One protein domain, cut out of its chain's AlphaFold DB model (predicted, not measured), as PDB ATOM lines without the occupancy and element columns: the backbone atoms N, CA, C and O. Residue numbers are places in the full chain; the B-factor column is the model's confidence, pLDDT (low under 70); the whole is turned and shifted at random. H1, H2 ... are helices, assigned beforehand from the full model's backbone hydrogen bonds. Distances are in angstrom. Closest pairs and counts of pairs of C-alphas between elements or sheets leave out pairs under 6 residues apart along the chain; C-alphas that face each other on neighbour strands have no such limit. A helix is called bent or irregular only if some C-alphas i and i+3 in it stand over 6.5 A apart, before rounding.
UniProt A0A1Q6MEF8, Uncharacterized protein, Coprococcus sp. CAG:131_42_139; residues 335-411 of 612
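This is residues 335 to 411 of the 612 residues of an uncharacterized protein of Coprococcus sp. CAG:131_42_139 (UniProt A0A1Q6MEF8). One long helix, H4, passes at a steep angle by the later half of H3, and its far part sticks out as a bare arm, residues 402 to 410. H3 folds back against H2 as a helical hairpin, and short H1 packs on H2, away from H3 and H4. The printed part has 77 residues with four named helices, H1 to H4 in order, and no named strand; its class is all helix. It is compact, with a radius of gyration of the C-alphas of 13.1 A and spans of 40 by 28 by 19 A.

H4, residues 387 to 410, is 34.4 A long, from C-alpha 387 at (31.064, -60.092, -37.657) to C-alpha 410 at (33.299, -30.711, -19.963). H3, residues 358 to 375, is 26.1 A long and irregular: C-alphas 359 and 362 are 7.1 A apart. H2, residues 345 to 355, measures 15.8 A. H1, residues 335 to 340, measures 8.7 A and begins at C-alpha 335, (35.186, -47.651, -52.936).

H4 touches H3 with residues 389 to 397 alone, at a steep tilt of 61 degrees, opposite ways; the closest C-alphas, of Ser 375 and Thr 393, are 5.9 A apart. H2 and H4 only just touch, only at their ends, with 3 pairs of C-alphas within 8 A; the closest are those of Phe 346 and Tyr 390, 6.9 A. H2 and H3 form a hairpin at a shallow tilt of 29 degrees, with the C-alphas of Leu 353 and Ile 364 closest at 5.8 A. H1 and H2 form another hairpin, at 25 degrees, with the C-alphas of Ala 338 and Gly 347 closest at 5.7 A. H1 is apart from H3 and H4. Every O i to N i+4 pair is within hydrogen-bond range in H1, H2 and H4; in H3, 12 of 14 are.

The two C-alphas farthest apart, of Asn 343 and Asp 411, are 40.7 A apart. The printed part has no cut. The link H3 to H4, 11 residues, is long; it holds residues 379 to 382, with pLDDT under 70.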
ATOM      1  N   SER A 335      35.648 -46.674 -51.949       89.75
ATOM      2  CA  SER A 335      35.186 -47.651 -52.936       89.75
ATOM      3  C   SER A 335      35.774 -49.049 -52.722       89.75
ATOM      4  O   SER A 335      35.053 -50.044 -52.840       89.75
ATOM      5  N   GLU A 336      37.051 -49.156 -52.352       88.94
ATOM      6  CA  GLU A 336      37.692 -50.439 -52.042       88.94
ATOM      7  C   GLU A 336      37.120 -51.077 -50.770       88.94
ATOM      8  O   GLU A 336      36.800 -52.270 -50.771       88.94
ATOM      9  N   TYR A 337      36.886 -50.274 -49.727       91.12
ATOM     10  CA  TYR A 337      36.237 -50.726 -48.496       91.12
ATOM     11  C   TYR A 337      34.839 -51.277 -48.775       91.12
ATOM     12  O   TYR A 337      34.509 -52.370 -48.303       91.12
ATOM     13  N   ALA A 338      34.046 -50.573 -49.589       90.88
ATOM     14  CA  ALA A 338      32.701 -50.994 -49.972       90.88
ATOM     15  C   ALA A 338      32.718 -52.300 -50.786       90.88
ATOM     16  O   ALA A 338      31.927 -53.210 -50.522       90.88
ATOM     17  N   ARG A 339      33.665 -52.449 -51.727       89.75
ATOM     18  CA  ARG A 339      33.835 -53.687 -52.512       89.75
ATOM     19  C   ARG A 339      34.178 -54.885 -51.624       89.75
ATOM     20  O   ARG A 339      33.558 -55.938 -51.771       89.75
ATOM     21  N   ALA A 340      35.125 -54.730 -50.698       90.00
ATOM     22  CA  ALA A 340      35.562 -55.807 -49.805       90.00
ATOM     23  C   ALA A 340      34.493 -56.199 -48.765       90.00
ATOM     24  O   ALA A 340      34.409 -57.356 -48.347       90.00
ATOM     25  N   ASN A 341      33.644 -55.248 -48.366       90.94
ATOM     26  CA  ASN A 341      32.649 -55.409 -47.304       90.94
ATOM     27  C   ASN A 341      31.216 -55.580 -47.816       90.94
ATOM     28  O   ASN A 341      30.254 -55.385 -47.073       90.94
ATOM     29  N   LYS A 342      31.050 -56.028 -49.065       88.19
ATOM     30  CA  LYS A 342      29.727 -56.331 -49.611       88.19
ATOM     31  C   LYS A 342      28.994 -57.341 -48.717       88.19
ATOM     32  O   LYS A 342      29.535 -58.394 -48.350       88.19
ATOM     33  N   ASN A 343      27.751 -57.011 -48.370       87.25
ATOM     34  CA  ASN A 343      26.883 -57.795 -47.487       87.25
ATOM     35  C   ASN A 343      27.435 -57.990 -46.056       87.25
ATOM     36  O   ASN A 343      27.177 -59.024 -45.439       87.25
ATOM     37  N   THR A 344      28.225 -57.050 -45.527       90.88
ATOM     38  CA  THR A 344      28.565 -57.003 -44.090       90.88
ATOM     39  C   THR A 344      27.864 -55.855 -43.385       90.88
ATOM     40  O   THR A 344      27.292 -54.966 -44.009       90.88
ATOM     41  N   GLU A 345      27.918 -55.866 -42.057       91.94
ATOM     42  CA  GLU A 345      27.410 -54.772 -41.228       91.94
ATOM     43  C   GLU A 345      28.203 -53.481 -41.451       91.94
ATOM     44  O   GLU A 345      27.610 -52.417 -41.590       91.94
ATOM     45  N   PHE A 346      29.525 -53.591 -41.615       92.94
ATOM     46  CA  PHE A 346      30.360 -52.463 -42.020       92.94
ATOM     47  C   PHE A 346      30.029 -51.972 -43.438       92.94
ATOM     48  O   PHE A 346      29.963 -50.770 -43.669       92.94
ATOM     49  N   GLY A 347      29.729 -52.885 -44.370       92.25
ATOM     50  CA  GLY A 347      29.237 -52.540 -45.707       92.25
ATOM     51  C   GLY A 347      27.952 -51.714 -45.667       92.25
ATOM     52  O   GLY A 347      27.870 -50.696 -46.339       92.25
ATOM     53  N   ARG A 348      26.991 -52.077 -44.803       91.81
ATOM     54  CA  ARG A 348      25.760 -51.290 -44.603       91.81
ATOM     55  C   ARG A 348      26.044 -49.870 -44.095       91.81
ATOM     56  O   ARG A 348      25.360 -48.936 -44.501       91.81
ATOM     57  N   LEU A 349      27.042 -49.697 -43.224       92.25
ATOM     58  CA  LEU A 349      27.470 -48.375 -42.748       92.25
ATOM     59  C   LEU A 349      28.125 -47.546 -43.873       92.25
ATOM     60  O   LEU A 349      27.848 -46.357 -43.998       92.25
ATOM     61  N   LEU A 350      28.936 -48.173 -44.729       93.12
ATOM     62  CA  LEU A 350      29.507 -47.529 -45.920       93.12
ATOM     63  C   LEU A 350      28.428 -47.138 -46.943       93.12
ATOM     64  O   LEU A 350      28.490 -46.058 -47.527       93.12
ATOM     65  N   ASP A 351      27.415 -47.983 -47.135       91.88
ATOM     66  CA  ASP A 351      26.279 -47.681 -48.010       91.88
ATOM     67  C   ASP A 351      25.482 -46.478 -47.484       91.88
ATOM     68  O   ASP A 351      25.126 -45.594 -48.265       91.88
ATOM     69  N   LYS A 352      25.272 -46.385 -46.160       91.38
ATOM     70  CA  LYS A 352      24.684 -45.196 -45.524       91.38
ATOM     71  C   LYS A 352      25.501 -43.933 -45.812       91.38
ATOM     72  O   LYS A 352      24.911 -42.925 -46.185       91.38
ATOM     73  N   LEU A 353      26.832 -43.984 -45.692       92.56
ATOM     74  CA  LEU A 353      27.706 -42.835 -45.980       92.56
ATOM     75  C   LEU A 353      27.522 -42.308 -47.411       92.56
ATOM     76  O   LEU A 353      27.549 -41.098 -47.629       92.56
ATOM     77  N   ASN A 354      27.319 -43.203 -48.379       88.06
ATOM     78  CA  ASN A 354      27.152 -42.835 -49.787       88.06
ATOM     79  C   ASN A 354      25.812 -42.146 -50.089       88.06
ATOM     80  O   ASN A 354      25.726 -41.408 -51.067       88.06
ATOM     81  N   VAL A 355      24.776 -42.405 -49.286       89.81
ATOM     82  CA  VAL A 355      23.410 -41.881 -49.489       89.81
ATOM     83  C   VAL A 355      23.081 -40.735 -48.520       89.81
ATOM     84  O   VAL A 355      22.068 -40.067 -48.690       89.81
ATOM     85  N   ALA A 356      23.926 -40.493 -47.516       86.12
ATOM     86  CA  ALA A 356      23.689 -39.503 -46.473       86.12
ATOM     87  C   ALA A 356      23.607 -38.059 -46.998       86.12
ATOM     88  O   ALA A 356      24.443 -37.615 -47.791       86.12
ATOM     89  N   ASP A 357      22.645 -37.307 -46.460       88.50
ATOM     90  CA  ASP A 357      22.524 -35.864 -46.658       88.50
ATOM     91  C   ASP A 357      23.692 -35.107 -46.007       88.50
ATOM     92  O   ASP A 357      24.318 -35.583 -45.056       88.50
ATOM     93  N   LEU A 358      23.961 -33.888 -46.493       84.44
ATOM     94  CA  LEU A 358      25.090 -33.053 -46.057       84.44
ATOM     95  C   LEU A 358      25.154 -32.842 -44.533       84.44
ATOM     96  O   LEU A 358      26.250 -32.782 -43.990       84.44
ATOM     97  N   GLU A 359      24.012 -32.770 -43.842       81.81
ATOM     98  CA  GLU A 359      23.954 -32.514 -42.393       81.81
ATOM     99  C   GLU A 359      24.470 -33.685 -41.537       81.81
ATOM    100  O   GLU A 359      25.039 -33.476 -40.468       81.81
ATOM    101  N   ILE A 360      24.277 -34.923 -41.999       86.81
ATOM    102  CA  ILE A 360      24.551 -36.152 -41.226       86.81
ATOM    103  C   ILE A 360      25.823 -36.842 -41.741       86.81
ATOM    104  O   ILE A 360      26.477 -37.607 -41.026       86.81
ATOM    105  N   ARG A 361      26.210 -36.545 -42.987       91.12
ATOM    106  CA  ARG A 361      27.332 -37.171 -43.687       91.12
ATOM    107  C   ARG A 361      28.643 -37.093 -42.911       91.12
ATOM    108  O   ARG A 361      29.348 -38.094 -42.865       91.12
ATOM    109  N   ASP A 362      28.949 -35.965 -42.275       91.81
ATOM    110  CA  ASP A 362      30.194 -35.801 -41.514       91.81
ATOM    111  C   ASP A 362      30.248 -36.722 -40.288       91.81
ATOM    112  O   ASP A 362      31.291 -37.309 -39.997       91.81
ATOM    113  N   GLY A 363      29.117 -36.913 -39.598       93.31
ATOM    114  CA  GLY A 363      29.023 -37.838 -38.467       93.31
ATOM    115  C   GLY A 363      29.162 -39.294 -38.905       93.31
ATOM    116  O   GLY A 363      29.936 -40.051 -38.318       93.31
ATOM    117  N   ILE A 364      28.495 -39.682 -39.997       93.56
ATOM    118  CA  ILE A 364      28.640 -41.031 -40.567       93.56
ATOM    119  C   ILE A 364      30.075 -41.251 -41.065       93.56
ATOM    120  O   ILE A 364      30.640 -42.324 -40.851       93.56
ATOM    121  N   LYS A 365      30.694 -40.239 -41.684       94.69
ATOM    122  CA  LYS A 365      32.091 -40.289 -42.127       94.69
ATOM    123  C   LYS A 365      33.019 -40.510 -40.939       94.69
ATOM    124  O   LYS A 365      33.840 -41.419 -40.991       94.69
ATOM    125  N   LEU A 366      32.853 -39.748 -39.856       94.50
ATOM    126  CA  LEU A 366      33.625 -39.935 -38.628       94.50
ATOM    127  C   LEU A 366      33.457 -41.355 -38.070       94.50
ATOM    128  O   LEU A 366      34.443 -41.991 -37.702       94.50
ATOM    129  N   ALA A 367      32.227 -41.875 -38.043       95.00
ATOM    130  CA  ALA A 367      31.954 -43.241 -37.607       95.00
ATOM    131  C   ALA A 367      32.689 -44.279 -38.474       95.00
ATOM    132  O   ALA A 367      33.357 -45.164 -37.939       95.00
ATOM    133  N   VAL A 368      32.615 -44.158 -39.805       94.56
ATOM    134  CA  VAL A 368      33.329 -45.029 -40.753       94.56
ATOM    135  C   VAL A 368      34.842 -44.936 -40.561       94.56
ATOM    136  O   VAL A 368      35.497 -45.969 -40.420       94.56
ATOM    137  N   ASP A 369      35.390 -43.722 -40.509       94.38
ATOM    138  CA  ASP A 369      36.823 -43.476 -40.341       94.38
ATOM    139  C   ASP A 369      37.344 -44.090 -39.038       94.38
ATOM    140  O   ASP A 369      38.396 -44.730 -39.034       94.38
ATOM    141  N   MET A 370      36.587 -43.975 -37.945       94.06
ATOM    142  CA  MET A 370      36.951 -44.593 -36.671       94.06
ATOM    143  C   MET A 370      36.847 -46.118 -36.691       94.06
ATOM    144  O   MET A 370      37.689 -46.781 -36.089       94.06
ATOM    145  N   MET A 371      35.862 -46.691 -37.388       94.31
ATOM    146  CA  MET A 371      35.778 -48.144 -37.570       94.31
ATOM    147  C   MET A 371      36.981 -48.681 -38.358       94.31
ATOM    148  O   MET A 371      37.520 -49.732 -38.009       94.31
ATOM    149  N   ILE A 372      37.440 -47.963 -39.388       93.12
ATOM    150  CA  ILE A 372      38.654 -48.315 -40.144       93.12
ATOM    151  C   ILE A 372      39.886 -48.206 -39.240       93.12
ATOM    152  O   ILE A 372      40.660 -49.157 -39.150       93.12
ATOM    153  N   GLU A 373      40.033 -47.091 -38.524       91.88
ATOM    154  CA  GLU A 373      41.205 -46.828 -37.687       91.88
ATOM    155  C   GLU A 373      41.347 -47.838 -36.541       91.88
ATOM    156  O   GLU A 373      42.401 -48.442 -36.375       91.88
ATOM    157  N   VAL A 374      40.274 -48.075 -35.780       92.88
ATOM    158  CA  VAL A 374      40.302 -48.972 -34.611       92.88
ATOM    159  C   VAL A 374      40.449 -50.437 -35.025       92.88
ATOM    160  O   VAL A 374      41.066 -51.218 -34.305       92.88
ATOM    161  N   SER A 375      39.916 -50.827 -36.187       92.00
ATOM    162  CA  SER A 375      40.085 -52.197 -36.688       92.00
ATOM    163  C   SER A 375      41.458 -52.457 -37.315       92.00
ATOM    164  O   SER A 375      41.820 -53.620 -37.503       92.00
ATOM    165  N   GLY A 376      42.201 -51.407 -37.691       88.75
ATOM    166  CA  GLY A 376      43.444 -51.512 -38.460       88.75
ATOM    167  C   GLY A 376      43.259 -52.121 -39.858       88.75
ATOM    168  O   GLY A 376      44.230 -52.514 -40.509       88.75
ATOM    169  N   LEU A 377      42.014 -52.250 -40.331       86.81
ATOM    170  CA  LEU A 377      41.704 -52.783 -41.653       86.81
ATOM    171  C   LEU A 377      41.823 -51.672 -42.686       86.81
ATOM    172  O   LEU A 377      40.813 -51.127 -43.107       86.81
ATOM    173  N   TYR A 378      43.040 -51.356 -43.118       86.50
ATOM    174  CA  TYR A 378      43.266 -50.407 -44.211       86.50
ATOM    175  C   TYR A 378      43.063 -51.075 -45.584       86.50
ATOM    176  O   TYR A 378      43.279 -52.288 -45.725       86.50
ATOM    177  N   ALA A 379      42.669 -50.298 -46.602       69.75
ATOM    178  CA  ALA A 379      42.219 -50.768 -47.923       69.75
ATOM    179  C   ALA A 379      43.176 -51.775 -48.584       69.75
ATOM    180  O   ALA A 379      42.752 -52.799 -49.124       69.75
ATOM    181  N   ARG A 380      44.487 -51.567 -48.407       62.34
ATOM    182  CA  ARG A 380      45.551 -52.458 -48.899       62.34
ATOM    183  C   ARG A 380      45.446 -53.911 -48.456       62.34
ATOM    184  O   ARG A 380      46.001 -54.787 -49.112       62.34
ATOM    185  N   SER A 381      44.777 -54.181 -47.341       60.88
ATOM    186  CA  SER A 381      44.650 -55.543 -46.835       60.88
ATOM    187  C   SER A 381      43.671 -56.391 -47.660       60.88
ATOM    188  O   SER A 381      43.748 -57.617 -47.590       60.88
ATOM    189  N   GLY A 382      42.748 -55.778 -48.422       66.25
ATOM    190  CA  GLY A 382      41.671 -56.488 -49.130       66.25
ATOM    191  C   GLY A 382      40.763 -57.307 -48.201       66.25
ATOM    192  O   GLY A 382      40.021 -58.182 -48.653       66.25
ATOM    193  N   ARG A 383      40.852 -57.072 -46.885       75.56
ATOM    194  CA  ARG A 383      40.208 -57.884 -45.857       75.56
ATOM    195  C   ARG A 383      38.799 -57.378 -45.585       75.56
ATOM    196  O   ARG A 383      38.550 -56.191 -45.393       75.56
ATOM    197  N   LYS A 384      37.877 -58.330 -45.512       85.88
ATOM    198  CA  LYS A 384      36.505 -58.116 -45.068       85.88
ATOM    199  C   LYS A 384      36.468 -58.001 -43.542       85.88
ATOM    200  O   LYS A 384      37.062 -58.828 -42.850       85.88
ATOM    201  N   MET A 385      35.725 -57.029 -43.017       90.56
ATOM    202  CA  MET A 385      35.448 -56.915 -41.588       90.56
ATOM    203  C   MET A 385      34.433 -57.994 -41.195       90.56
ATOM    204  O   MET A 385      33.250 -57.930 -41.542       90.56
ATOM    205  N   GLY A 386      34.929 -59.042 -40.535       89.56
ATOM    206  CA  GLY A 386      34.105 -60.130 -40.014       89.56
ATOM    207  C   GLY A 386      33.152 -59.651 -38.916       89.56
ATOM    208  O   GLY A 386      33.362 -58.602 -38.317       89.56
ATOM    209  N   ARG A 387      32.113 -60.442 -38.632       91.19
ATOM    210  CA  ARG A 387      31.064 -60.092 -37.657       91.19
ATOM    211  C   ARG A 387      31.607 -59.847 -36.245       91.19
ATOM    212  O   ARG A 387      31.234 -58.873 -35.605       91.19
ATOM    213  N   GLU A 388      32.494 -60.718 -35.774       91.94
ATOM    214  CA  GLU A 388      33.115 -60.598 -34.448       91.94
ATOM    215  C   GLU A 388      33.960 -59.322 -34.348       91.94
ATOM    216  O   GLU A 388      33.691 -58.467 -33.507       91.94
ATOM    217  N   LEU A 389      34.875 -59.126 -35.306       92.00
ATOM    218  CA  LEU A 389      35.698 -57.919 -35.392       92.00
ATOM    219  C   LEU A 389      34.851 -56.643 -35.505       92.00
ATOM    220  O   LEU A 389      35.189 -55.641 -34.882       92.00
ATOM    221  N   TYR A 390      33.751 -56.667 -36.263       93.25
ATOM    222  CA  TYR A 390      32.837 -55.532 -36.376       93.25
ATOM    223  C   TYR A 390      32.234 -55.162 -35.022       93.25
ATOM    224  O   TYR A 390      32.325 -54.005 -34.622       93.25
ATOM    225  N   HIS A 391      31.655 -56.120 -34.293       93.56
ATOM    226  CA  HIS A 391      31.043 -55.835 -32.994       93.56
ATOM    227  C   HIS A 391      32.076 -55.412 -31.939       93.56
ATOM    228  O   HIS A 391      31.792 -54.529 -31.129       93.56
ATOM    229  N   ASP A 392      33.281 -55.983 -31.960       94.69
ATOM    230  CA  ASP A 392      34.366 -55.579 -31.063       94.69
ATOM    231  C   ASP A 392      34.861 -54.163 -31.359       94.69
ATOM    232  O   ASP A 392      34.991 -53.351 -30.440       94.69
ATOM    233  N   THR A 393      35.062 -53.841 -32.638       95.00
ATOM    234  CA  THR A 393      35.451 -52.498 -33.090       95.00
ATOM    235  C   THR A 393      34.351 -51.488 -32.768       95.00
ATOM    236  O   THR A 393      34.630 -50.437 -32.203       95.00
ATOM    237  N   LEU A 394      33.085 -51.827 -33.032       94.75
ATOM    238  CA  LEU A 394      31.926 -50.981 -32.749       94.75
ATOM    239  C   LEU A 394      31.841 -50.617 -31.263       94.75
ATOM    240  O   LEU A 394      31.622 -49.454 -30.923       94.75
ATOM    241  N   ARG A 395      32.038 -51.593 -30.364       94.44
ATOM    242  CA  ARG A 395      32.059 -51.339 -28.915       94.44
ATOM    243  C   ARG A 395      33.169 -50.358 -28.533       94.44
ATOM    244  O   ARG A 395      32.900 -49.409 -27.797       94.44
ATOM    245  N   GLN A 396      34.377 -50.555 -29.059       95.94
ATOM    246  CA  GLN A 396      35.522 -49.683 -28.791       95.94
ATOM    247  C   GLN A 396      35.308 -48.267 -29.340       95.94
ATOM    248  O   GLN A 396      35.466 -47.295 -28.605       95.94
ATOM    249  N   VAL A 397      34.876 -48.137 -30.596       96.00
ATOM    250  CA  VAL A 397      34.606 -46.846 -31.246       96.00
ATOM    251  C   VAL A 397      33.549 -46.056 -30.477       96.00
ATOM    252  O   VAL A 397      33.768 -44.882 -30.185       96.00
ATOM    253  N   ARG A 398      32.445 -46.697 -30.059       94.31
ATOM    254  CA  ARG A 398      31.408 -46.050 -29.233       94.31
ATOM    255  C   ARG A 398      31.976 -45.534 -27.914       94.31
ATOM    256  O   ARG A 398      31.658 -44.418 -27.509       94.31
ATOM    257  N   GLN A 399      32.812 -46.326 -27.245       95.12
ATOM    258  CA  GLN A 399      33.448 -45.906 -25.999       95.12
ATOM    259  C   GLN A 399      34.377 -44.704 -26.224       95.12
ATOM    260  O   GLN A 399      34.286 -43.729 -25.480       95.12
ATOM    261  N   ILE A 400      35.219 -44.735 -27.262       94.44
ATOM    262  CA  ILE A 400      36.145 -43.640 -27.588       94.44
ATOM    263  C   ILE A 400      35.376 -42.359 -27.926       94.44
ATOM    264  O   ILE A 400      35.676 -41.309 -27.361       94.44
ATOM    265  N   LEU A 401      34.369 -42.438 -28.803       94.25
ATOM    266  CA  LEU A 401      33.550 -41.286 -29.194       94.25
ATOM    267  C   LEU A 401      32.834 -40.664 -27.996       94.25
ATOM    268  O   LEU A 401      32.875 -39.450 -27.830       94.25
ATOM    269  N   ARG A 402      32.227 -41.482 -27.126       94.94
ATOM    270  CA  ARG A 402      31.544 -40.983 -25.924       94.94
ATOM    271  C   ARG A 402      32.510 -40.301 -24.960       94.94
ATOM    272  O   ARG A 402      32.198 -39.216 -24.482       94.94
ATOM    273  N   MET A 403      33.684 -40.886 -24.711       94.00
ATOM    274  CA  MET A 403      34.697 -40.262 -23.850       94.00
ATOM    275  C   MET A 403      35.209 -38.938 -24.432       94.00
ATOM    276  O   MET A 403      35.317 -37.947 -23.705       94.00
ATOM    277  N   LYS A 404      35.488 -38.895 -25.744       92.50
ATOM    278  CA  LYS A 404      35.896 -37.661 -26.431       92.50
ATOM    279  C   LYS A 404      34.800 -36.599 -26.354       92.50
ATOM    280  O   LYS A 404      35.075 -35.498 -25.892       92.50
ATOM    281  N   CYS A 405      33.561 -36.945 -26.698       92.69
ATOM    282  CA  CYS A 405      32.419 -36.034 -26.627       92.69
ATOM    283  C   CYS A 405      32.241 -35.463 -25.211       92.69
ATOM    284  O   CYS A 405      32.148 -34.251 -25.050       92.69
ATOM    285  N   GLN A 406      32.313 -36.306 -24.174       92.69
ATOM    286  CA  GLN A 406      32.229 -35.869 -22.775       92.69
ATOM    287  C   GLN A 406      33.362 -34.918 -22.377       92.69
ATOM    288  O   GLN A 406      33.130 -33.964 -21.643       92.69
ATOM    289  N   THR A 407      34.582 -35.156 -22.860       91.50
ATOM    290  CA  THR A 407      35.730 -34.287 -22.562       91.50
ATOM    291  C   THR A 407      35.543 -32.903 -23.182       91.50
ATOM    292  O   THR A 407      35.770 -31.896 -22.515       91.50
ATOM    293  N   TYR A 408      35.070 -32.848 -24.426       88.50
ATOM    294  CA  TYR A 408      34.761 -31.591 -25.108       88.50
ATOM    295  C   TYR A 408      33.601 -30.843 -24.447       88.50
ATOM    296  O   TYR A 408      33.672 -29.632 -24.255       88.50
ATOM    297  N   GLU A 409      32.551 -31.555 -24.042       88.81
ATOM    298  CA  GLU A 409      31.415 -30.978 -23.318       88.81
ATOM    299  C   GLU A 409      31.789 -30.497 -21.908       88.81
ATOM    300  O   GLU A 409      31.170 -29.567 -21.393       88.81
ATOM    301  N   ALA A 410      32.802 -31.101 -21.280       90.88
ATOM    302  CA  ALA A 410      33.299 -30.711 -19.963       90.88
ATOM    303  C   ALA A 410      34.224 -29.478 -19.989       90.88
ATOM    304  O   ALA A 410      34.501 -28.913 -18.920       90.88
ATOM    305  N   ASP A 411      34.678 -29.033 -21.165       92.31
ATOM    306  CA  ASP A 411      35.449 -27.799 -21.334       92.31
ATOM    307  C   ASP A 411      34.699 -26.615 -20.696       92.31
ATOM    308  O   ASP A 411      33.480 -26.469 -20.824       92.31
TER     309      ASP A 411